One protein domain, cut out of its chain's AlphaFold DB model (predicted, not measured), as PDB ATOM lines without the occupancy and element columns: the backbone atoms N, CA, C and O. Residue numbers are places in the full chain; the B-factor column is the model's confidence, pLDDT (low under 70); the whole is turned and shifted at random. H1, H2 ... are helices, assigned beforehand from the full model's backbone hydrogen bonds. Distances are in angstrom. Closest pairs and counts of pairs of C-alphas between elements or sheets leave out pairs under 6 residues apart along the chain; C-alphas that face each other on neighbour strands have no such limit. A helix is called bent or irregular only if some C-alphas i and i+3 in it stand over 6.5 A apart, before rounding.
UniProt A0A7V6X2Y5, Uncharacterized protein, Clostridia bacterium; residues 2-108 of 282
ATOM      1  N   ARG A   2      -0.348  -6.893   7.094       43.75
ATOM      2  CA  ARG A   2      -1.560  -6.020   7.044       43.75
ATOM      3  C   ARG A   2      -1.621  -4.984   5.902       43.75
ATOM      4  O   ARG A   2      -2.699  -4.663   5.426       43.75
ATOM      5  N   VAL A   3      -0.483  -4.469   5.436       33.03
ATOM      6  CA  VAL A   3      -0.449  -3.434   4.375       33.03
ATOM      7  C   VAL A   3      -0.858  -4.000   3.010       33.03
ATOM      8  O   VAL A   3      -1.554  -3.346   2.244       33.03
ATOM      9  N   TRP A   4      -0.498  -5.256   2.732       27.25
ATOM     10  CA  TRP A   4      -0.847  -5.941   1.483       27.25
ATOM     11  C   TRP A   4      -2.322  -6.369   1.413       27.25
ATOM     12  O   TRP A   4      -2.868  -6.427   0.312       27.25
ATOM     13  N   SER A   5      -2.984  -6.640   2.548       29.45
ATOM     14  CA  SER A   5      -4.432  -6.904   2.561       29.45
ATOM     15  C   SER A   5      -5.230  -5.619   2.336       29.45
ATOM     16  O   SER A   5      -6.086  -5.613   1.461       29.45
ATOM     17  N   MET A   6      -4.858  -4.511   2.992       32.31
ATOM     18  CA  MET A   6      -5.465  -3.191   2.756       32.31
ATOM     19  C   MET A   6      -5.259  -2.693   1.318       32.31
ATOM     20  O   MET A   6      -6.146  -2.074   0.741       32.31
ATOM     21  N   PHE A   7      -4.105  -2.975   0.702       31.38
ATOM     22  CA  PHE A   7      -3.842  -2.608  -0.694       31.38
ATOM     23  C   PHE A   7      -4.671  -3.448  -1.682       31.38
ATOM     24  O   PHE A   7      -5.204  -2.916  -2.653       31.38
ATOM     25  N   LYS A   8      -4.844  -4.753  -1.418       34.12
ATOM     26  CA  LYS A   8      -5.723  -5.630  -2.215       34.12
ATOM     27  C   LYS A   8      -7.205  -5.295  -2.039       34.12
ATOM     28  O   LYS A   8      -7.939  -5.356  -3.023       34.12
ATOM     29  N   GLU A   9      -7.631  -4.932  -0.831       44.59
ATOM     30  CA  GLU A   9      -8.976  -4.411  -0.570       44.59
ATOM     31  C   GLU A   9      -9.185  -3.109  -1.338       44.59
ATOM     32  O   GLU A   9     -10.062  -3.083  -2.187       44.59
ATOM     33  N   ASN A  10      -8.297  -2.116  -1.207       42.44
ATOM     34  CA  ASN A  10      -8.386  -0.853  -1.951       42.44
ATOM     35  C   ASN A  10      -8.416  -1.028  -3.481       42.44
ATOM     36  O   ASN A  10      -9.180  -0.343  -4.153       42.44
ATOM     37  N   ILE A  11      -7.635  -1.953  -4.059       39.84
ATOM     38  CA  ILE A  11      -7.681  -2.240  -5.507       39.84
ATOM     39  C   ILE A  11      -9.018  -2.883  -5.912       39.84
ATOM     40  O   ILE A  11      -9.544  -2.575  -6.985       39.84
ATOM     41  N   ARG A  12      -9.590  -3.761  -5.076       51.00
ATOM     42  CA  ARG A  12     -10.918  -4.354  -5.314       51.00
ATOM     43  C   ARG A  12     -12.026  -3.311  -5.178       51.00
ATOM     44  O   ARG A  12     -12.872  -3.239  -6.064       51.00
ATOM     45  N   SER A  13     -11.977  -2.456  -4.155       52.00
ATOM     46  CA  SER A  13     -12.917  -1.344  -3.958       52.00
ATOM     47  C   SER A  13     -12.847  -0.343  -5.113       52.00
ATOM     48  O   SER A  13     -13.878   0.111  -5.597       52.00
ATOM     49  N   PHE A  14     -11.643  -0.037  -5.609       52.25
ATOM     50  CA  PHE A  14     -11.450   0.885  -6.730       52.25
ATOM     51  C   PHE A  14     -11.982   0.315  -8.055       52.25
ATOM     52  O   PHE A  14     -12.628   1.027  -8.818       52.25
ATOM     53  N   ARG A  15     -11.786  -0.984  -8.322       57.75
ATOM     54  CA  ARG A  15     -12.410  -1.639  -9.488       57.75
ATOM     55  C   ARG A  15     -13.933  -1.699  -9.378       57.75
ATOM     56  O   ARG A  15     -14.601  -1.568 -10.395       57.75
ATOM     57  N   ALA A  16     -14.469  -1.859  -8.170       61.50
ATOM     58  CA  ALA A  16     -15.908  -1.932  -7.930       61.50
ATOM     59  C   ALA A  16     -16.612  -0.561  -7.982       61.50
ATOM     60  O   ALA A  16     -17.783  -0.497  -8.344       61.50
ATOM     61  N   ILE A  17     -15.913   0.545  -7.690       68.81
ATOM     62  CA  ILE A  17     -16.489   1.902  -7.732       68.81
ATOM     63  C   ILE A  17     -16.398   2.563  -9.116       68.81
ATOM     64  O   ILE A  17     -17.154   3.485  -9.425       68.81
ATOM     65  N   GLN A  18     -15.479   2.097  -9.967       70.12
ATOM     66  CA  GLN A  18     -15.249   2.664 -11.296       70.12
ATOM     67  C   GLN A  18     -16.496   2.643 -12.205       70.12
ATOM     68  O   GLN A  18     -16.749   3.663 -12.850       70.12
ATOM     69  N   PRO A  19     -17.314   1.569 -12.255       72.69
ATOM     70  CA  PRO A  19     -18.548   1.557 -13.042       72.69
ATOM     71  C   PRO A  19     -19.534   2.653 -12.622       72.69
ATOM     72  O   PRO A  19     -20.100   3.328 -13.479       72.69
ATOM     73  N   LEU A  20     -19.664   2.892 -11.314       74.56
ATOM     74  CA  LEU A  20     -20.526   3.934 -10.757       74.56
ATOM     75  C   LEU A  20     -20.017   5.339 -11.108       74.56
ATOM     76  O   LEU A  20     -20.785   6.221 -11.485       74.56
ATOM     77  N   LEU A  21     -18.704   5.565 -11.017       76.44
ATOM     78  CA  LEU A  21     -18.107   6.842 -11.411       76.44
ATOM     79  C   LEU A  21     -18.267   7.113 -12.910       76.44
ATOM     80  O   LEU A  21     -18.535   8.253 -13.296       76.44
ATOM     81  N   ASN A  22     -18.154   6.073 -13.737       79.31
ATOM     82  CA  ASN A  22     -18.401   6.169 -15.169       79.31
ATOM     83  C   ASN A  22     -19.867   6.540 -15.455       79.31
ATOM     84  O   ASN A  22     -20.105   7.404 -16.294       79.31
ATOM     85  N   GLU A  23     -20.836   5.965 -14.732       81.31
ATOM     86  CA  GLU A  23     -22.256   6.347 -14.833       81.31
ATOM     87  C   GLU A  23     -22.470   7.836 -14.560       81.31
ATOM     88  O   GLU A  23     -23.081   8.536 -15.371       81.31
ATOM     89  N   ILE A  24     -21.914   8.349 -13.459       86.44
ATOM     90  CA  ILE A  24     -22.046   9.769 -13.115       86.44
ATOM     91  C   ILE A  24     -21.390  10.667 -14.168       86.44
ATOM     92  O   ILE A  24     -21.916  11.731 -14.503       86.44
ATOM     93  N   ASP A  25     -20.255  10.249 -14.725       86.31
ATOM     94  CA  ASP A  25     -19.580  11.015 -15.765       86.31
ATOM     95  C   ASP A  25     -20.374  11.047 -17.085       86.31
ATOM     96  O   ASP A  25     -20.329  12.071 -17.775       86.31
ATOM     97  N   ILE A  26     -21.123   9.988 -17.421       86.00
ATOM     98  CA  ILE A  26     -22.056   9.968 -18.562       86.00
ATOM     99  C   ILE A  26     -23.222  10.932 -18.300       86.00
ATOM    100  O   ILE A  26     -23.482  11.812 -19.123       86.00
ATOM    101  N   VAL A  27     -23.843  10.865 -17.118       89.56
ATOM    102  CA  VAL A  27     -24.916  11.795 -16.713       89.56
ATOM    103  C   VAL A  27     -24.452  13.246 -16.803       89.56
ATOM    104  O   VAL A  27     -25.116  14.078 -17.419       89.56
ATOM    105  N   ARG A  28     -23.256  13.552 -16.287       92.19
ATOM    106  CA  ARG A  28     -22.643  14.884 -16.388       92.19
ATOM    107  C   ARG A  28     -22.498  15.347 -17.841       92.19
ATOM    108  O   ARG A  28     -22.724  16.523 -18.126       92.19
ATOM    109  N   LYS A  29     -22.088  14.468 -18.761       90.25
ATOM    110  CA  LYS A  29     -21.982  14.809 -20.191       90.25
ATOM    111  C   LYS A  29     -23.355  15.142 -20.777       90.25
ATOM    112  O   LYS A  29     -23.470  16.179 -21.427       90.25
ATOM    113  N   GLY A  30     -24.375  14.329 -20.495       89.81
ATOM    114  CA  GLY A  30     -25.755  14.577 -20.923       89.81
ATOM    115  C   GLY A  30     -26.302  15.906 -20.398       89.81
ATOM    116  O   GLY A  30     -26.762  16.736 -21.182       89.81
ATOM    117  N   VAL A  31     -26.147  16.174 -19.096       92.50
ATOM    118  CA  VAL A  31     -26.555  17.449 -18.477       92.50
ATOM    119  C   VAL A  31     -25.856  18.632 -19.144       92.50
ATOM    120  O   VAL A  31     -26.510  19.594 -19.535       92.50
ATOM    121  N   ASN A  32     -24.543  18.555 -19.371       92.06
ATOM    122  CA  ASN A  32     -23.806  19.631 -20.038       92.06
ATOM    123  C   ASN A  32     -24.300  19.911 -21.465       92.06
ATOM    124  O   ASN A  32     -24.246  21.058 -21.911       92.06
ATOM    125  N   LEU A  33     -24.767  18.896 -22.197       90.50
ATOM    126  CA  LEU A  33     -25.366  19.090 -23.518       90.50
ATOM    127  C   LEU A  33     -26.716  19.811 -23.416       90.50
ATOM    128  O   LEU A  33     -26.941  20.760 -24.164       90.50
ATOM    129  N   VAL A  34     -27.565  19.439 -22.456       90.81
ATOM    130  CA  VAL A  34     -28.831  20.146 -22.199       90.81
ATOM    131  C   VAL A  34     -28.595  21.595 -21.778       90.81
ATOM    132  O   VAL A  34     -29.205  22.499 -22.346       90.81
ATOM    133  N   LEU A  35     -27.626  21.856 -20.897       91.00
ATOM    134  CA  LEU A  35     -27.258  23.223 -20.516       91.00
ATOM    135  C   LEU A  35     -26.777  24.053 -21.715       91.00
ATOM    136  O   LEU A  35     -27.103  25.234 -21.815       91.00
ATOM    137  N   LYS A  36     -26.018  23.470 -22.654       89.38
ATOM    138  CA  LYS A  36     -25.606  24.189 -23.875       89.38
ATOM    139  C   LYS A  36     -26.809  24.630 -24.713       89.38
ATOM    140  O   LYS A  36     -26.771  25.727 -25.267       89.38
ATOM    141  N   MET A  37     -27.850  23.801 -24.788       88.31
ATOM    142  CA  MET A  37     -29.085  24.112 -25.514       88.31
ATOM    143  C   MET A  37     -29.924  25.170 -24.783       88.31
ATOM    144  O   MET A  37     -30.390  26.113 -25.416       88.31
ATOM    145  N   ALA A  38     -30.047  25.060 -23.457       89.00
ATOM    146  CA  ALA A  38     -30.834  25.972 -22.625       89.00
ATOM    147  C   ALA A  38     -30.190  27.360 -22.421       89.00
ATOM    148  O   ALA A  38     -30.875  28.307 -22.053       89.00
ATOM    149  N   LYS A  39     -28.876  27.493 -22.660       90.62
ATOM    150  CA  LYS A  39     -28.093  28.739 -22.511       90.62
ATOM    151  C   LYS A  39     -28.300  29.464 -21.158       90.62
ATOM    152  O   LYS A  39     -28.577  30.663 -21.149       90.62
ATOM    153  N   PRO A  40     -28.096  28.785 -20.014       92.06
ATOM    154  CA  PRO A  40     -28.229  29.396 -18.699       92.06
ATOM    155  C   PRO A  40     -27.173  30.478 -18.441       92.06
ATOM    156  O   PRO A  40     -26.091  30.492 -19.054       92.06
ATOM    157  N   ASN A  41     -27.478  31.363 -17.492       94.94
ATOM    158  CA  ASN A  41     -26.559  32.401 -17.032       94.94
ATOM    159  C   ASN A  41     -25.383  31.802 -16.218       94.94
ATOM    160  O   ASN A  41     -25.294  30.592 -16.005       94.94
ATOM    161  N   ALA A  42     -24.421  32.638 -15.814       94.50
ATOM    162  CA  ALA A  42     -23.217  32.170 -15.117       94.50
ATOM    163  C   ALA A  42     -23.514  31.555 -13.737       94.50
ATOM    164  O   ALA A  42     -22.887  30.563 -13.371       94.50
ATOM    165  N   GLU A  43     -24.478  32.116 -13.007       95.25
ATOM    166  CA  GLU A  43     -24.889  31.658 -11.678       95.25
ATOM    167  C   GLU A  43     -25.544  30.275 -11.749       95.25
ATOM    168  O   GLU A  43     -25.080  29.337 -11.107       95.25
ATOM    169  N   GLN A  44     -26.510  30.102 -12.651       94.31
ATOM    170  CA  GLN A  44     -27.165  28.822 -12.934       94.31
ATOM    171  C   GLN A  44     -26.160  27.739 -13.363       94.31
ATOM    172  O   GLN A  44     -26.258  26.582 -12.961       94.31
ATOM    173  N   LYS A  45     -25.146  28.094 -14.165       92.94
ATOM    174  CA  LYS A  45     -24.071  27.154 -14.537       92.94
ATOM    175  C   LYS A  45     -23.229  26.727 -13.337       92.94
ATOM    176  O   LYS A  45     -22.801  25.573 -13.285       92.94
ATOM    177  N   ALA A  46     -22.943  27.649 -12.418       94.38
ATOM    178  CA  ALA A  46     -22.197  27.348 -11.203       94.38
ATOM    179  C   ALA A  46     -23.009  26.436 -10.273       94.38
ATOM    180  O   ALA A  46     -22.482  25.424  -9.816       94.38
ATOM    181  N   GLU A  47     -24.300  26.725 -10.102       95.31
ATOM    182  CA  GLU A  47     -25.233  25.908  -9.322       95.31
ATOM    183  C   GLU A  47     -25.293  24.464  -9.840       95.31
ATOM    184  O   GLU A  47     -25.034  23.525  -9.087       95.31
ATOM    185  N   VAL A  48     -25.525  24.263 -11.143       95.00
ATOM    186  CA  VAL A  48     -25.589  22.905 -11.711       95.00
ATOM    187  C   VAL A  48     -24.246  22.180 -11.592       95.00
ATOM    188  O   VAL A  48     -24.196  20.970 -11.371       95.00
ATOM    189  N   LYS A  49     -23.121  22.897 -11.695       95.31
ATOM    190  CA  LYS A  49     -21.794  22.302 -11.482       95.31
ATOM    191  C   LYS A  49     -21.629  21.789 -10.048       95.31
ATOM    192  O   LYS A  49     -21.064  20.707  -9.863       95.31
ATOM    193  N   ASP A  50     -22.109  22.536  -9.059       96.31
ATOM    194  CA  ASP A  50     -22.092  22.119  -7.658       96.31
ATOM    195  C   ASP A  50     -23.030  20.928  -7.417       96.31
ATOM    196  O   ASP A  50     -22.597  19.929  -6.840       96.31
ATOM    197  N   GLN A  51     -24.242  20.955  -7.975       96.25
ATOM    198  CA  GLN A  51     -25.183  19.830  -7.939       96.25
ATOM    199  C   GLN A  51     -24.589  18.544  -8.545       96.25
ATOM    200  O   GLN A  51     -24.708  17.461  -7.974       96.25
ATOM    201  N   LEU A  52     -23.874  18.640  -9.672       94.50
ATOM    202  CA  LEU A  52     -23.202  17.492 -10.298       94.50
ATOM    203  C   LEU A  52     -22.038  16.953  -9.448       94.50
ATOM    204  O   LEU A  52     -21.781  15.744  -9.431       94.50
ATOM    205  N   ARG A  53     -21.325  17.826  -8.723       95.00
ATOM    206  CA  ARG A  53     -20.300  17.411  -7.750       95.00
ATOM    207  C   ARG A  53     -20.929  16.684  -6.561       95.00
ATOM    208  O   ARG A  53     -20.364  15.697  -6.077       95.00
ATOM    209  N   ASP A  54     -22.080  17.155  -6.101       95.75
ATOM    210  CA  ASP A  54     -22.816  16.537  -5.003       95.75
ATOM    211  C   ASP A  54     -23.381  15.179  -5.406       95.75
ATOM    212  O   ASP A  54     -23.218  14.215  -4.662       95.75
ATOM    213  N   LEU A  55     -23.907  15.053  -6.627       93.81
ATOM    214  CA  LEU A  55     -24.362  13.785  -7.193       93.81
ATOM    215  C   LEU A  55     -23.233  12.739  -7.229       93.81
ATOM    216  O   LEU A  55     -23.414  11.607  -6.779       93.81
ATOM    217  N   ARG A  56     -22.022  13.134  -7.647       93.00
ATOM    218  CA  ARG A  56     -20.826  12.271  -7.563       93.00
ATOM    219  C   ARG A  56     -20.487  11.890  -6.121       93.00
ATOM    220  O   ARG A  56     -20.131  10.744  -5.856       93.00
ATOM    221  N   SER A  57     -20.574  12.835  -5.186       93.12
ATOM    222  CA  SER A  57     -20.264  12.590  -3.771       93.12
ATOM    223  C   SER A  57     -21.267  11.639  -3.121       93.12
ATOM    224  O   SER A  57     -20.860  10.735  -2.392       93.12
ATOM    225  N   LEU A  58     -22.556  11.802  -3.415       93.00
ATOM    226  CA  LEU A  58     -23.617  10.897  -2.990       93.00
ATOM    227  C   LEU A  58     -23.387   9.486  -3.535       93.00
ATOM    228  O   LEU A  58     -23.551   8.526  -2.789       93.00
ATOM    229  N   ALA A  59     -22.971   9.345  -4.800       89.19
ATOM    230  CA  ALA A  59     -22.724   8.036  -5.407       89.19
ATOM    231  C   ALA A  59     -21.598   7.295  -4.668       89.19
ATOM    232  O   ALA A  59     -21.756   6.148  -4.251       89.19
ATOM    233  N   MET A  60     -20.495   7.994  -4.391       88.75
ATOM    234  CA  MET A  60     -19.370   7.463  -3.613       88.75
ATOM    235  C   MET A  60     -19.768   7.053  -2.190       88.75
ATOM    236  O   MET A  60     -19.303   6.028  -1.686       88.75
ATOM    237  N   LEU A  61     -20.609   7.853  -1.529       89.06
ATOM    238  CA  LEU A  61     -21.123   7.549  -0.192       89.06
ATOM    239  C   LEU A  61     -22.070   6.345  -0.220       89.06
ATOM    240  O   LEU A  61     -21.942   5.478   0.636       89.06
ATOM    241  N   GLY A  62     -22.951   6.246  -1.217       84.44
ATOM    242  CA  GLY A  62     -23.839   5.097  -1.403       84.44
ATOM    243  C   GLY A  62     -23.067   3.794  -1.606       84.44
ATOM    244  O   GLY A  62     -23.316   2.818  -0.903       84.44
ATOM    245  N   PHE A  63     -22.054   3.802  -2.479       82.44
ATOM    246  CA  PHE A  63     -21.165   2.650  -2.662       82.44
ATOM    247  C   PHE A  63     -20.450   2.268  -1.366       82.44
ATOM    248  O   PHE A  63     -20.369   1.090  -1.011       82.44
ATOM    249  N   SER A  64     -19.943   3.279  -0.653       81.69
ATOM    250  CA  SER A  64     -19.245   3.079   0.611       81.69
ATOM    251  C   SER A  64     -20.177   2.448   1.636       81.69
ATOM    252  O   SER A  64     -19.768   1.470   2.226       81.69
ATOM    253  N   GLN A  65     -21.421   2.919   1.771       81.81
ATOM    254  CA  GLN A  65     -22.434   2.376   2.687       81.81
ATOM    255  C   GLN A  65     -22.863   0.940   2.347       81.81
ATOM    256  O   GLN A  65     -23.258   0.178   3.228       81.81
ATOM    257  N   GLN A  66     -22.855   0.573   1.065       72.75
ATOM    258  CA  GLN A  66     -23.202  -0.781   0.632       72.75
ATOM    259  C   GLN A  66     -22.054  -1.770   0.843       72.75
ATOM    260  O   GLN A  66     -22.311  -2.921   1.189       72.75
ATOM    261  N   SER A  67     -20.815  -1.324   0.627       69.69
ATOM    262  CA  SER A  67     -19.620  -2.175   0.672       69.69
ATOM    263  C   SER A  67     -18.970  -2.224   2.057       69.69
ATOM    264  O   SER A  67     -18.302  -3.199   2.391       69.69
ATOM    265  N   TYR A  68     -19.149  -1.165   2.848       74.00
ATOM    266  CA  TYR A  68     -18.521  -0.926   4.142       74.00
ATOM    267  C   TYR A  68     -19.477  -0.152   5.060       74.00
ATOM    268  O   TYR A  68     -20.439   0.475   4.618       74.00
ATOM    269  N   ASP A  69     -19.189  -0.127   6.356       75.62
ATOM    270  CA  ASP A  69     -19.842   0.842   7.231       75.62
ATOM    271  C   ASP A  69     -19.279   2.243   6.965       75.62
ATOM    272  O   ASP A  69     -18.071   2.437   6.782       75.62
ATOM    273  N   LEU A  70     -20.157   3.247   6.940       81.12
ATOM    274  CA  LEU A  70     -19.732   4.636   6.814       81.12
ATOM    275  C   LEU A  70     -19.012   5.083   8.089       81.12
ATOM    276  O   LEU A  70     -19.511   4.905   9.201       81.12
ATOM    277  N   SER A  71     -17.867   5.748   7.928       85.31
ATOM    278  CA  SER A  71     -17.236   6.458   9.043       85.31
ATOM    279  C   SER A  71     -18.144   7.587   9.560       85.31
ATOM    280  O   SER A  71     -18.946   8.128   8.793       85.31
ATOM    281  N   PRO A  72     -17.987   8.043  10.818       88.12
ATOM    282  CA  PRO A  72     -18.800   9.134  11.364       88.12
ATOM    283  C   PRO A  72     -18.799  10.404  10.496       88.12
ATOM    284  O   PRO A  72     -19.842  11.024  10.294       88.12
ATOM    285  N   ALA A  73     -17.648  10.757   9.914       89.19
ATOM    286  CA  ALA A  73     -17.526  11.901   9.013       89.19
ATOM    287  C   ALA A  73     -18.314  11.706   7.704       89.19
ATOM    288  O   ALA A  73     -18.960  12.635   7.220       89.19
ATOM    289  N   GLN A  74     -18.297  10.494   7.139       89.62
ATOM    290  CA  GLN A  74     -19.084  10.158   5.951       89.62
ATOM    291  C   GLN A  74     -20.585  10.142   6.252       89.62
ATOM    292  O   GLN A  74     -21.361  10.644   5.442       89.62
ATOM    293  N   THR A  75     -20.991   9.639   7.419       90.44
ATOM    294  CA  THR A  75     -22.386   9.663   7.880       90.44
ATOM    295  C   THR A  75     -22.894  11.093   8.034       90.44
ATOM    296  O   THR A  75     -23.951  11.422   7.498       90.44
ATOM    297  N   TYR A  76     -22.122  11.972   8.683       92.81
ATOM    298  CA  TYR A  76     -22.474  13.390   8.803       92.81
ATOM    299  C   TYR A  76     -22.594  14.062   7.429       92.81
ATOM    300  O   TYR A  76     -23.549  14.791   7.163       92.81
ATOM    301  N   LYS A  77     -21.658  13.768   6.517       93.81
ATOM    302  CA  LYS A  77     -21.699  14.285   5.146       93.81
ATOM    303  C   LYS A  77     -22.945  13.809   4.391       93.81
ATOM    304  O   LYS A  77     -23.602  14.622   3.745       93.81
ATOM    305  N   LEU A  78     -23.290  12.523   4.493       93.12
ATOM    306  CA  LEU A  78     -24.508  11.970   3.901       93.12
ATOM    307  C   LEU A  78     -25.752  12.671   4.459       93.12
ATOM    308  O   LEU A  78     -26.557  13.166   3.678       93.12
ATOM    309  N   GLN A  79     -25.878  12.790   5.783       94.94
ATOM    310  CA  GLN A  79     -26.996  13.492   6.427       94.94
ATOM    311  C   GLN A  79     -27.116  14.952   5.968       94.94
ATOM    312  O   GLN A  79     -28.227  15.435   5.743       94.94
ATOM    313  N   GLY A  80     -25.987  15.639   5.775       96.31
ATOM    314  CA  GLY A  80     -25.950  16.981   5.198       96.31
ATOM    315  C   GLY A  80     -26.586  17.039   3.808       96.31
ATOM    316  O   GLY A  80     -27.446  17.886   3.569       96.31
ATOM    317  N   TYR A  81     -26.231  16.109   2.917       96.19
ATOM    318  CA  TYR A  81     -26.844  16.022   1.588       96.19
ATOM    319  C   TYR A  81     -28.328  15.661   1.640       96.19
ATOM    320  O   TYR A  81     -29.127  16.282   0.946       96.19
ATOM    321  N   LEU A  82     -28.712  14.696   2.477       95.94
ATOM    322  CA  LEU A  82     -30.112  14.300   2.646       95.94
ATOM    323  C   LEU A  82     -30.979  15.489   3.077       95.94
ATOM    324  O   LEU A  82     -32.033  15.731   2.497       95.94
ATOM    325  N   LYS A  83     -30.497  16.295   4.030       96.56
ATOM    326  CA  LYS A  83     -31.184  17.518   4.458       96.56
ATOM    327  C   LYS A  83     -31.234  18.573   3.351       96.56
ATOM    328  O   LYS A  83     -32.291  19.154   3.125       96.56
ATOM    329  N   MET A  84     -30.110  18.818   2.675       96.31
ATOM    330  CA  MET A  84     -30.000  19.810   1.598       96.31
ATOM    331  C   MET A  84     -30.981  19.526   0.458       96.31
ATOM    332  O   MET A  84     -31.648  20.439  -0.020       96.31
ATOM    333  N   TYR A  85     -31.106  18.258   0.071       96.19
ATOM    334  CA  TYR A  85     -31.943  17.820  -1.044       96.19
ATOM    335  C   TYR A  85     -33.298  17.247  -0.604       96.19
ATOM    336  O   TYR A  85     -33.964  16.603  -1.411       96.19
ATOM    337  N   GLN A  86     -33.713  17.478   0.650       96.00
ATOM    338  CA  GLN A  86     -35.002  17.047   1.216       96.00
ATOM    339  C   GLN A  86     -35.320  15.567   0.941       96.00
ATOM    340  O   GLN A  86     -36.394  15.214   0.459       96.00
ATOM    341  N   ALA A  87     -34.348  14.704   1.208       95.12
ATOM    342  CA  ALA A  87     -34.395  13.282   0.912       95.12
ATOM    343  C   ALA A  87     -34.185  12.447   2.179       95.12
ATOM    344  O   ALA A  87     -33.520  12.873   3.123       95.12
ATOM    345  N   GLN A  88     -34.714  11.229   2.183       91.50
ATOM    346  CA  GLN A  88     -34.516  10.241   3.243       91.50
ATOM    347  C   GLN A  88     -33.378   9.271   2.914       91.50
ATOM    348  O   GLN A  88     -32.765   8.699   3.814       91.50
ATOM    349  N   THR A  89     -33.077   9.083   1.625       90.06
ATOM    350  CA  THR A  89     -32.060   8.132   1.157       90.06
ATOM    351  C   THR A  89     -31.126   8.744   0.113       90.06
ATOM    352  O   THR A  89     -31.459   9.725  -0.550       90.06
ATOM    353  N   GLY A  90     -29.934   8.155  -0.050       91.12
ATOM    354  CA  GLY A  90     -28.963   8.583  -1.063       91.12
ATOM    355  C   GLY A  90     -29.530   8.585  -2.493       91.12
ATOM    356  O   GLY A  90     -29.412   9.609  -3.166       91.12
ATOM    357  N   PRO A  91     -30.190   7.499  -2.952       91.50
ATOM    358  CA  PRO A  91     -30.869   7.478  -4.249       91.50
ATOM    359  C   PRO A  91     -31.927   8.574  -4.400       91.50
ATOM    360  O   PRO A  91     -32.036   9.175  -5.465       91.50
ATOM    361  N   GLU A  92     -32.666   8.889  -3.335       94.06
ATOM    362  CA  GLU A  92     -33.677   9.946  -3.365       94.06
ATOM    363  C   GLU A  92     -33.051  11.340  -3.478       94.06
ATOM    364  O   GLU A  92     -33.546  12.172  -4.235       94.06
ATOM    365  N   ALA A  93     -31.925  11.589  -2.806       95.50
ATOM    366  CA  ALA A  93     -31.189  12.840  -2.972       95.50
ATOM    367  C   ALA A  93     -30.678  13.001  -4.416       95.50
ATOM    368  O   ALA A  93     -30.839  14.065  -5.009       95.50
ATOM    369  N   MET A  94     -30.126  11.937  -5.015       94.06
ATOM    370  CA  MET A  94     -29.687  11.959  -6.420       94.06
ATOM    371  C   MET A  94     -30.849  12.201  -7.386       94.06
ATOM    372  O   MET A  94     -30.726  13.021  -8.295       94.06
ATOM    373  N   ARG A  95     -31.984  11.529  -7.168       94.88
ATOM    374  CA  ARG A  95     -33.227  11.757  -7.911       94.88
ATOM    375  C   ARG A  95     -33.656  13.224  -7.836       94.88
ATOM    376  O   ARG A  95     -33.957  13.818  -8.863       94.88
ATOM    377  N   ASN A  96     -33.668  13.814  -6.639       96.44
ATOM    378  CA  ASN A  96     -34.091  15.199  -6.430       96.44
ATOM    379  C   ASN A  96     -33.164  16.196  -7.140       96.44
ATOM    380  O   ASN A  96     -33.662  17.141  -7.747       96.44
ATOM    381  N   ILE A  97     -31.848  15.946  -7.142       95.19
ATOM    382  CA  ILE A  97     -30.882  16.725  -7.933       95.19
ATOM    383  C   ILE A  97     -31.217  16.649  -9.428       95.19
ATOM    384  O   ILE A  97     -31.339  17.676 -10.092       95.19
ATOM    385  N   LEU A  98     -31.364  15.435  -9.967       94.50
ATOM    386  CA  LEU A  98     -31.601  15.224 -11.400       94.50
ATOM    387  C   LEU A  98     -32.922  15.824 -11.861       94.50
ATOM    388  O   LEU A  98     -32.961  16.476 -12.901       94.50
ATOM    389  N   ARG A  99     -33.973  15.644 -11.064       94.62
ATOM    390  CA  ARG A  99     -35.285  16.234 -11.298       94.62
ATOM    391  C   ARG A  99     -35.218  17.757 -11.327       94.62
ATOM    392  O   ARG A  99     -35.707  18.342 -12.281       94.62
ATOM    393  N   GLY A 100     -34.534  18.392 -10.370       93.88
ATOM    394  CA  GLY A 100     -34.356  19.849 -10.371       93.88
ATOM    395  C   GLY A 100     -33.644  20.360 -11.631       93.88
ATOM    396  O   GLY A 100     -34.106  21.304 -12.269       93.88
ATOM    397  N   ILE A 101     -32.570  19.683 -12.058       93.00
ATOM    398  CA  ILE A 101     -31.872  20.002 -13.315       93.00
ATOM    399  C   ILE A 101     -32.806  19.818 -14.524       93.00
ATOM    400  O   ILE A 101     -32.826  20.661 -15.424       93.00
ATOM    401  N   ASN A 102     -33.572  18.723 -14.561       92.06
ATOM    402  CA  ASN A 102     -34.500  18.428 -15.648       92.06
ATOM    403  C   ASN A 102     -35.630  19.463 -15.730       92.06
ATOM    404  O   ASN A 102     -35.856  20.029 -16.794       92.06
ATOM    405  N   GLU A 103     -36.300  19.758 -14.621       93.06
ATOM    406  CA  GLU A 103     -37.381  20.746 -14.551       93.06
ATOM    407  C   GLU A 103     -36.907  22.137 -14.991       93.06
ATOM    408  O   GLU A 103     -37.635  22.861 -15.669       93.06
ATOM    409  N   GLN A 104     -35.672  22.510 -14.650       91.56
ATOM    410  CA  GLN A 104     -35.153  23.842 -14.941       91.56
ATOM    411  C   GLN A 104     -34.603  23.990 -16.365       91.56
ATOM    412  O   GLN A 104     -34.755  25.059 -16.964       91.56
ATOM    413  N   PHE A 105     -33.972  22.955 -16.930       90.94
ATOM    414  CA  PHE A 105     -33.222  23.080 -18.190       90.94
ATOM    415  C   PHE A 105     -33.648  22.107 -19.297       90.94
ATOM    416  O   PHE A 105     -33.309  22.334 -20.460       90.94
ATOM    417  N   ASN A 106     -34.378  21.038 -18.981       88.00
ATOM    418  CA  ASN A 106     -34.682  19.953 -19.914       88.00
ATOM    419  C   ASN A 106     -36.046  20.114 -20.619       88.00
ATOM    420  O   ASN A 106     -36.944  19.274 -20.512       88.00
ATOM    421  N   HIS A 107     -36.176  21.201 -21.387       80.75
ATOM    422  CA  HIS A 107     -37.418  21.597 -22.082       80.75
ATOM    423  C   HIS A 107     -37.553  21.068 -23.517       80.75
ATOM    424  O   HIS A 107     -38.577  21.278 -24.161       80.75
ATOM    425  N   GLY A 108     -36.512  20.429 -24.052       78.81
ATOM    426  CA  GLY A 108     -36.496  19.932 -25.430       78.81
ATOM    427  C   GLY A 108     -37.059  18.519 -25.575       78.81
ATOM    428  O   GLY A 108     -37.205  17.793 -24.595       78.81
TER     429      GLY A 108
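This is residues 2 to 108 of the 282 residues of an uncharacterized protein of Clostridia bacterium (UniProt A0A7V6X2Y5). What shape is this? H2 and H4 run side by side, arm H1b of the bent helix H1 packs on both, and H3 crosses on the other side, a bundle of four; residues 2 to 12, in arm H1a, stick out. What makes it up? It is all helix: 107 residues are printed, with named helices H1 to H4 in chain order. It is only just loose, close to compact, with a radius of gyration of the C-alphas of 15.9 A and spans of 53 by 26 by 20 A.

How does the first helix run? H1, residues 2 to 38, was assigned as one helix by its hydrogen bonds but is bent: C-alphas 16 and 19 are 6.7 A apart, and arms H1a, residues 2 to 16, and H1b, residues 19 to 38, stand at a steep tilt of 41 degrees. What follows? H2, residues 42 to 67, forms helical hairpins with H1b, closest C-alphas Ile 24 and Arg 56, 6.2 A, and with H3, residues 72 to 84, closest C-alphas Leu 61 and Leu 78, 6.9 A. H4, residues 90 to 105, touches H2 at a shallow tilt of 21 degrees, opposite ways, closest C-alphas Leu 55 and Met 94, 5.7 A. Is the backbone helical? In H1a, H1b, H2, H3 and H4 every O i to N i+4 pair is within hydrogen-bond range.

Where does H1 begin? C-alpha 2 is at (-1.560, -6.020, 7.044); H1a is 21.1 A long and H1b 29.0 A. Where does H4 end? C-alpha 105 is at (-33.222, 23.080, -18.190); H2 measures 38.0 A, H3 18.3 A and H4 22.8 A.

Is it continuous? The printed part has no cut, and its three links are tight. Where is confidence low? Residues 2 to 17 and residue 67 are under pLDDT 70.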